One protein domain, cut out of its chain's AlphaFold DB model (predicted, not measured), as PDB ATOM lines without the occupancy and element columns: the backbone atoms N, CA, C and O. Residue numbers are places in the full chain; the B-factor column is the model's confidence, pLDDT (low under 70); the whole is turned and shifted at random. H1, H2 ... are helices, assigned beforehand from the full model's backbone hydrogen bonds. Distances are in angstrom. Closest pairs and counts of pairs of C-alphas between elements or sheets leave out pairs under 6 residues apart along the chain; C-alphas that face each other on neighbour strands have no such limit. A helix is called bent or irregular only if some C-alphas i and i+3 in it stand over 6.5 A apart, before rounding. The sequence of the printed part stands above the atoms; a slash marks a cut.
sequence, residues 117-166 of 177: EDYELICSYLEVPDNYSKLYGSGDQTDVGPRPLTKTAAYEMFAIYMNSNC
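AT A GLANCE: This is residues 117 to 166 of the 177 residues of an uncharacterized protein of Puccinia graminis f. sp. tritici (UniProt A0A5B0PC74). Three helices make a small, loose body: H3, the longest, runs along one side, and H1 and H2, which follow each other at a corner, lie on the other side, with H1 crossing H3 steeply near the middle of both. From one end of this body a long loop, within residues 137 to 150, reaches out and folds back before H3 begins, and this loop makes much of the length of the whole. The printed part has 50 residues with three named helices, in the order H1, H2, H3 along the chain, and no named strand; the class is all helix, with 34 of the 50 printed residues in the helices. The whole is loose, with a radius of gyration of the C-alphas of 12.4 A, and the C-alphas span 41 by 19 by 14 A along their three main axes.

HOW THE PARTS SIT: The longest helix is H3, residues 151 to 165. It touches H1, residues 117 to 127, with 5 pairs of C-alphas within 8 A. The closest C-alphas of these two helices are those of Ile 122 and Phe 158, 7.4 A apart. Their lines stand at a steep tilt of 64 degrees and they run opposite ways, with their centres 11.8 A apart. H2, residues 129 to 136, is close to H3 but not clearly touching it, with 1 pair of C-alphas within 8 A, those of Leu 135 and Ala 154, 6.3 A apart. H2 and H3 run opposite ways at a shallow tilt of 32 degrees, only just short of steep, and their centres are 13.0 A apart. H1 and H2 touch only at the corner by their link, and only just, with 3 pairs of C-alphas within 8 A. Their closest C-alphas are those of Leu 126 and Tyr 132, 5.3 A apart, and their lines are about perpendicular, at 86 degrees. In H1, H2 and H3 every pair of O of residue i and N of residue i+4 is within hydrogen-bond range. Outside the helices, residues 141 to 142 pair with residues 145 to 146, antiparallel, in stretches too short to be named strands.

IN THESE COORDINATES: H3 has 15 residues, Lys 151 to Asn 165, and measures 21.2 A from first to last C-alpha. It begins at C-alpha 151, printed at (182.001, 201.322, 170.884), and ends at C-alpha 165, at (182.629, 192.488, 151.580). H1 has 11 residues, Glu 117 to Glu 127, and measures 15.1 A; its first C-alpha, 117, is at (192.296, 197.496, 150.671). H2 has 8 residues, Pro 129 to Tyr 136, and measures 10.1 A. None of the three helices is bent or irregular.

THE WHOLE: The two C-alphas farthest apart in the domain are those of Glu 117 and Asp 143, 41.6 A, while the first and last printed C-alphas, those of Glu 117 and Cys 166, are 8.6 A apart. The printed part has no cut and runs from residue 117 to residue 166 of a full chain of 177 residues. The link from H1 to H2 is tight, with 1 residue between them. The link from H2 to H3 is long, with 14 residues, 137 to 150, whose C-alphas lie 8 to 23 A from the mean of the C-alphas. The mean pLDDT of the printed part is 82.7. The model's confidence is low, under 70, at 11 residues, 138 to 148, which lie in that long link. The mean pLDDT is 91 in H1, 86 in H2 and 89 in H3.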
ATOM      1  N   GLU A 117     193.649 197.773 151.187       88.44
ATOM      2  CA  GLU A 117     192.296 197.496 150.671       88.44
ATOM      3  C   GLU A 117     191.245 197.426 151.787       88.44
ATOM      4  O   GLU A 117     190.116 197.879 151.624       88.44
ATOM      5  N   ASP A 118     191.620 196.903 152.955       88.69
ATOM      6  CA  ASP A 118     190.722 196.800 154.103       88.69
ATOM      7  C   ASP A 118     190.422 198.190 154.698       88.69
ATOM      8  O   ASP A 118     189.292 198.476 155.100       88.69
ATOM      9  N   TYR A 119     191.413 199.092 154.702       89.69
ATOM     10  CA  TYR A 119     191.203 200.490 155.090       89.69
ATOM     11  C   TYR A 119     190.321 201.230 154.086       89.69
ATOM     12  O   TYR A 119     189.438 201.984 154.498       89.69
ATOM     13  N   GLU A 120     190.534 201.015 152.787       92.12
ATOM     14  CA  GLU A 120     189.694 201.596 151.737       92.12
ATOM     15  C   GLU A 120     188.247 201.124 151.877       92.12
ATOM     16  O   GLU A 120     187.331 201.944 151.855       92.12
ATOM     17  N   LEU A 121     188.038 199.835 152.152       90.88
ATOM     18  CA  LEU A 121     186.717 199.255 152.354       90.88
ATOM     19  C   LEU A 121     185.981 199.879 153.554       90.88
ATOM     20  O   LEU A 121     184.797 200.215 153.447       90.88
ATOM     21  N   ILE A 122     186.674 200.100 154.678       90.62
ATOM     22  CA  ILE A 122     186.118 200.839 155.823       90.62
ATOM     23  C   ILE A 122     185.796 202.288 155.436       90.62
ATOM     24  O   ILE A 122     184.742 202.802 155.814       90.62
ATOM     25  N   CYS A 123     186.671 202.957 154.682       92.31
ATOM     26  CA  CYS A 123     186.416 204.323 154.221       92.31
ATOM     27  C   CYS A 123     185.157 204.390 153.345       92.31
ATOM     28  O   CYS A 123     184.305 205.241 153.589       92.31
ATOM     29  N   SER A 124     184.991 203.459 152.402       92.25
ATOM     30  CA  SER A 124     183.796 203.366 151.558       92.25
ATOM     31  C   SER A 124     182.529 203.106 152.373       92.25
ATOM     32  O   SER A 124     181.488 203.702 152.103       92.25
ATOM     33  N   TYR A 125     182.600 202.277 153.421       92.94
ATOM     34  CA  TYR A 125     181.469 202.079 154.332       92.94
ATOM     35  C   TYR A 125     181.039 203.383 155.015       92.94
ATOM     36  O   TYR A 125     179.843 203.643 155.150       92.94
ATOM     37  N   LEU A 126     182.013 204.193 155.443       93.31
ATOM     38  CA  LEU A 126     181.792 205.472 156.123       93.31
ATOM     39  C   LEU A 126     181.344 206.598 155.187       93.31
ATOM     40  O   LEU A 126     180.768 207.576 155.661       93.31
ATOM     41  N   GLU A 127     181.604 206.478 153.888       92.31
ATOM     42  CA  GLU A 127     181.159 207.440 152.880       92.31
ATOM     43  C   GLU A 127     179.638 207.394 152.675       92.31
ATOM     44  O   GLU A 127     179.021 208.410 152.352       92.31
ATOM     45  N   VAL A 128     179.007 206.243 152.946       90.69
ATOM     46  CA  VAL A 128     177.549 206.092 152.900       90.69
ATOM     47  C   VAL A 128     176.902 206.889 154.048       90.69
ATOM     48  O   VAL A 128     177.103 206.548 155.222       90.69
ATOM     49  N   PRO A 129     176.064 207.905 153.754       86.75
ATOM     50  CA  PRO A 129     175.507 208.797 154.774       86.75
ATOM     51  C   PRO A 129     174.701 208.084 155.864       86.75
ATOM     52  O   PRO A 129     174.766 208.471 157.033       86.75
ATOM     53  N   ASP A 130     173.979 207.024 155.508       87.62
ATOM     54  CA  ASP A 130     173.179 206.245 156.456       87.62
ATOM     55  C   ASP A 130     174.059 205.467 157.438       87.62
ATOM     56  O   ASP A 130     173.774 205.426 158.633       87.62
ATOM     57  N   ASN A 131     175.162 204.884 156.962       90.06
ATOM     58  CA  ASN A 131     176.116 204.169 157.810       90.06
ATOM     59  C   ASN A 131     176.828 205.135 158.757       90.06
ATOM     60  O   ASN A 131     176.939 204.865 159.953       90.06
ATOM     61  N   TYR A 132     177.234 206.297 158.244       87.62
ATOM     62  CA  TYR A 132     177.803 207.360 159.063       87.62
ATOM     63  C   TYR A 132     176.811 207.847 160.130       87.62
ATOM     64  O   TYR A 132     177.172 208.003 161.297       87.62
ATOM     65  N   SER A 133     175.544 208.035 159.758       85.75
ATOM     66  CA  SER A 133     174.486 208.478 160.671       85.75
ATOM     67  C   SER A 133     174.133 207.424 161.723       85.75
ATOM     68  O   SER A 133     173.795 207.783 162.843       85.75
ATOM     69  N   LYS A 134     174.266 206.127 161.433       85.12
ATOM     70  CA  LYS A 134     174.107 205.072 162.452       85.12
ATOM     71  C   LYS A 134     175.216 205.100 163.506       85.12
ATOM     72  O   LYS A 134     174.961 204.793 164.665       85.12
ATOM     73  N   LEU A 135     176.436 205.467 163.109       85.94
ATOM     74  CA  LEU A 135     177.595 205.536 164.003       85.94
ATOM     75  C   LEU A 135     177.646 206.842 164.810       85.94
ATOM     76  O   LEU A 135     177.986 206.828 165.991       85.94
ATOM     77  N   TYR A 136     177.331 207.966 164.164       80.62
ATOM     78  CA  TYR A 136     177.569 209.317 164.690       80.62
ATOM     79  C   TYR A 136     176.335 210.221 164.691       80.62
ATOM     80  O   TYR A 136     176.409 211.365 165.146       80.62
ATOM     81  N   GLY A 137     175.216 209.761 164.141       74.31
ATOM     82  CA  GLY A 137     173.968 210.511 164.143       74.31
ATOM     83  C   GLY A 137     173.384 210.623 165.546       74.31
ATOM     84  O   GLY A 137     173.739 209.893 166.473       74.31
ATOM     85  N   SER A 138     172.469 211.574 165.704       65.75
ATOM     86  CA  SER A 138     171.683 211.704 166.924       65.75
ATOM     87  C   SER A 138     170.772 210.479 167.036       65.75
ATOM     88  O   SER A 138     169.773 210.410 166.324       65.75
ATOM     89  N   GLY A 139     171.138 209.508 167.878       64.44
ATOM     90  CA  GLY A 139     170.295 208.345 168.171       64.44
ATOM     91  C   GLY A 139     168.946 208.740 168.781       64.44
ATOM     92  O   GLY A 139     168.719 209.915 169.093       64.44
ATOM     93  N   ASP A 140     168.065 207.754 168.976       60.94
ATOM     94  CA  ASP A 140     166.762 207.959 169.613       60.94
ATOM     95  C   ASP A 140     166.947 208.716 170.935       60.94
ATOM     96  O   ASP A 140     167.722 208.318 171.815       60.94
ATOM     97  N   GLN A 141     166.294 209.873 171.031       60.69
ATOM     98  CA  GLN A 141     166.361 210.729 172.207       60.69
ATOM     99  C   GLN A 141     165.703 209.998 173.372       60.69
ATOM    100  O   GLN A 141     164.497 209.764 173.371       60.69
ATOM    101  N   THR A 142     166.504 209.634 174.366       64.56
ATOM    102  CA  THR A 142     165.986 209.256 175.679       64.56
ATOM    103  C   THR A 142     165.762 210.524 176.501       64.56
ATOM    104  O   THR A 142     166.271 211.589 176.150       64.56
ATOM    105  N   ASP A 143     165.038 210.425 177.614       62.84
ATOM    106  CA  ASP A 143     164.800 211.547 178.544       62.84
ATOM    107  C   ASP A 143     166.107 212.226 179.026       62.84
ATOM    108  O   ASP A 143     166.127 213.394 179.404       62.84
ATOM    109  N   VAL A 144     167.241 211.517 178.923       69.56
ATOM    110  CA  VAL A 144     168.588 211.997 179.278       69.56
ATOM    111  C   VAL A 144     169.466 212.384 178.072       69.56
ATOM    112  O   VAL A 144     170.646 212.686 178.248       69.56
ATOM    113  N   GLY A 145     168.922 212.397 176.851       60.59
ATOM    114  CA  GLY A 145     169.628 212.750 175.613       60.59
ATOM    115  C   GLY A 145     169.749 211.601 174.598       60.59
ATOM    116  O   GLY A 145     169.256 210.492 174.838       60.59
ATOM    117  N   PRO A 146     170.399 211.839 173.440       63.59
ATOM    118  CA  PRO A 146     170.536 210.827 172.400       63.59
ATOM    119  C   PRO A 146     171.483 209.739 172.895       63.59
ATOM    120  O   PRO A 146     172.591 210.047 173.336       63.59
ATOM    121  N   ARG A 147     171.068 208.469 172.832       66.19
ATOM    122  CA  ARG A 147     171.935 207.352 173.222       66.19
ATOM    123  C   ARG A 147     172.989 207.139 172.126       66.19
ATOM    124  O   ARG A 147     172.619 206.711 171.032       66.19
ATOM    125  N   PRO A 148     174.281 207.421 172.372       65.88
ATOM    126  CA  PRO A 148     175.311 207.145 171.383       65.88
ATOM    127  C   PRO A 148     175.440 205.634 171.181       65.88
ATOM    128  O   PRO A 148     175.293 204.849 172.126       65.88
ATOM    129  N   LEU A 149     175.734 205.224 169.947       79.69
ATOM    130  CA  LEU A 149     176.091 203.843 169.653       79.69
ATOM    131  C   LEU A 149     177.305 203.455 170.510       79.69
ATOM    132  O   LEU A 149     178.291 204.191 170.588       79.69
ATOM    133  N   THR A 150     177.230 202.311 171.192       84.62
ATOM    134  CA  THR A 150     178.363 201.849 172.006       84.62
ATOM    135  C   THR A 150     179.540 201.486 171.105       84.62
ATOM    136  O   THR A 150     179.349 201.012 169.986       84.62
ATOM    137  N   LYS A 151     180.768 201.668 171.608       85.19
ATOM    138  CA  LYS A 151     182.001 201.322 170.884       85.19
ATOM    139  C   LYS A 151     181.960 199.886 170.342       85.19
ATOM    140  O   LYS A 151     182.250 199.661 169.175       85.19
ATOM    141  N   THR A 152     181.517 198.942 171.170       87.00
ATOM    142  CA  THR A 152     181.363 197.529 170.796       87.00
ATOM    143  C   THR A 152     180.359 197.338 169.665       87.00
ATOM    144  O   THR A 152     180.641 196.613 168.721       87.00
ATOM    145  N   ALA A 153     179.210 198.016 169.715       87.25
ATOM    146  CA  ALA A 153     178.221 197.926 168.646       87.25
ATOM    147  C   ALA A 153     178.741 198.528 167.328       87.25
ATOM    148  O   ALA A 153     178.487 197.968 166.268       87.25
ATOM    149  N   ALA A 154     179.514 199.616 167.387       88.75
ATOM    150  CA  ALA A 154     180.168 200.176 166.207       88.75
ATOM    151  C   ALA A 154     181.144 199.172 165.572       88.75
ATOM    152  O   ALA A 154     181.084 198.936 164.367       88.75
ATOM    153  N   TYR A 155     181.999 198.539 166.379       90.69
ATOM    154  CA  TYR A 155     182.927 197.518 165.891       90.69
ATOM    155  C   TYR A 155     182.231 196.273 165.353       90.69
ATOM    156  O   TYR A 155     182.671 195.732 164.341       90.69
ATOM    157  N   GLU A 156     181.112 195.861 165.946       90.00
ATOM    158  CA  GLU A 156     180.312 194.748 165.432       90.00
ATOM    159  C   GLU A 156     179.771 195.047 164.025       90.00
ATOM    160  O   GLU A 156     179.843 194.204 163.134       90.00
ATOM    161  N   MET A 157     179.299 196.275 163.784       90.12
ATOM    162  CA  MET A 157     178.837 196.687 162.455       90.12
ATOM    163  C   MET A 157     179.955 196.614 161.409       90.12
ATOM    164  O   MET A 157     179.729 196.123 160.301       90.12
ATOM    165  N   PHE A 158     181.164 197.064 161.757       89.75
ATOM    166  CA  PHE A 158     182.318 196.959 160.864       89.75
ATOM    167  C   PHE A 158     182.733 195.506 160.631       89.75
ATOM    168  O   PHE A 158     183.007 195.139 159.495       89.75
ATOM    169  N   ALA A 159     182.731 194.670 161.670       90.12
ATOM    170  CA  ALA A 159     183.054 193.254 161.553       90.12
ATOM    171  C   ALA A 159     182.094 192.534 160.590       90.12
ATOM    172  O   ALA A 159     182.544 191.860 159.665       90.12
ATOM    173  N   ILE A 160     180.779 192.749 160.729       89.50
ATOM    174  CA  ILE A 160     179.762 192.197 159.816       89.50
ATOM    175  C   ILE A 160     180.016 192.646 158.372       89.50
ATOM    176  O   ILE A 160     179.981 191.831 157.443       89.50
ATOM    177  N   TYR A 161     180.288 193.938 158.176       90.88
ATOM    178  CA  TYR A 161     180.537 194.495 156.852       90.88
ATOM    179  C   TYR A 161     181.813 193.924 156.217       90.88
ATOM    180  O   TYR A 161     181.765 193.437 155.089       90.88
ATOM    181  N   MET A 162     182.926 193.912 156.952       88.56
ATOM    182  CA  MET A 162     184.217 193.387 156.496       88.56
ATOM    183  C   MET A 162     184.147 191.896 156.165       88.56
ATOM    184  O   MET A 162     184.641 191.481 155.119       88.56
ATOM    185  N   ASN A 163     183.478 191.096 156.999       87.44
ATOM    186  CA  ASN A 163     183.305 189.660 156.761       87.44
ATOM    187  C   ASN A 163     182.499 189.365 155.482       87.44
ATOM    188  O   ASN A 163     182.683 188.313 154.873       87.44
ATOM    189  N   SER A 164     181.601 190.274 155.086       87.56
ATOM    190  CA  SER A 164     180.725 190.099 153.918       87.56
ATOM    191  C   SER A 164     181.310 190.676 152.626       87.56
ATOM    192  O   SER A 164     180.964 190.208 151.545       87.56
ATOM    193  N   ASN A 165     182.159 191.705 152.729       84.75
ATOM    194  CA  ASN A 165     182.629 192.488 151.580       84.75
ATOM    195  C   ASN A 165     184.129 192.339 151.303       84.75
ATOM    196  O   ASN A 165     184.589 192.759 150.244       84.75
ATOM    197  N   CYS A 166     184.902 191.743 152.215       79.31
ATOM    198  CA  CYS A 166     186.287 191.408 151.929       79.31
ATOM    199  C   CYS A 166     186.385 190.022 151.278       79.31
ATOM    200  O   CYS A 166     185.752 189.057 151.703       79.31
TER     201      CYS A 166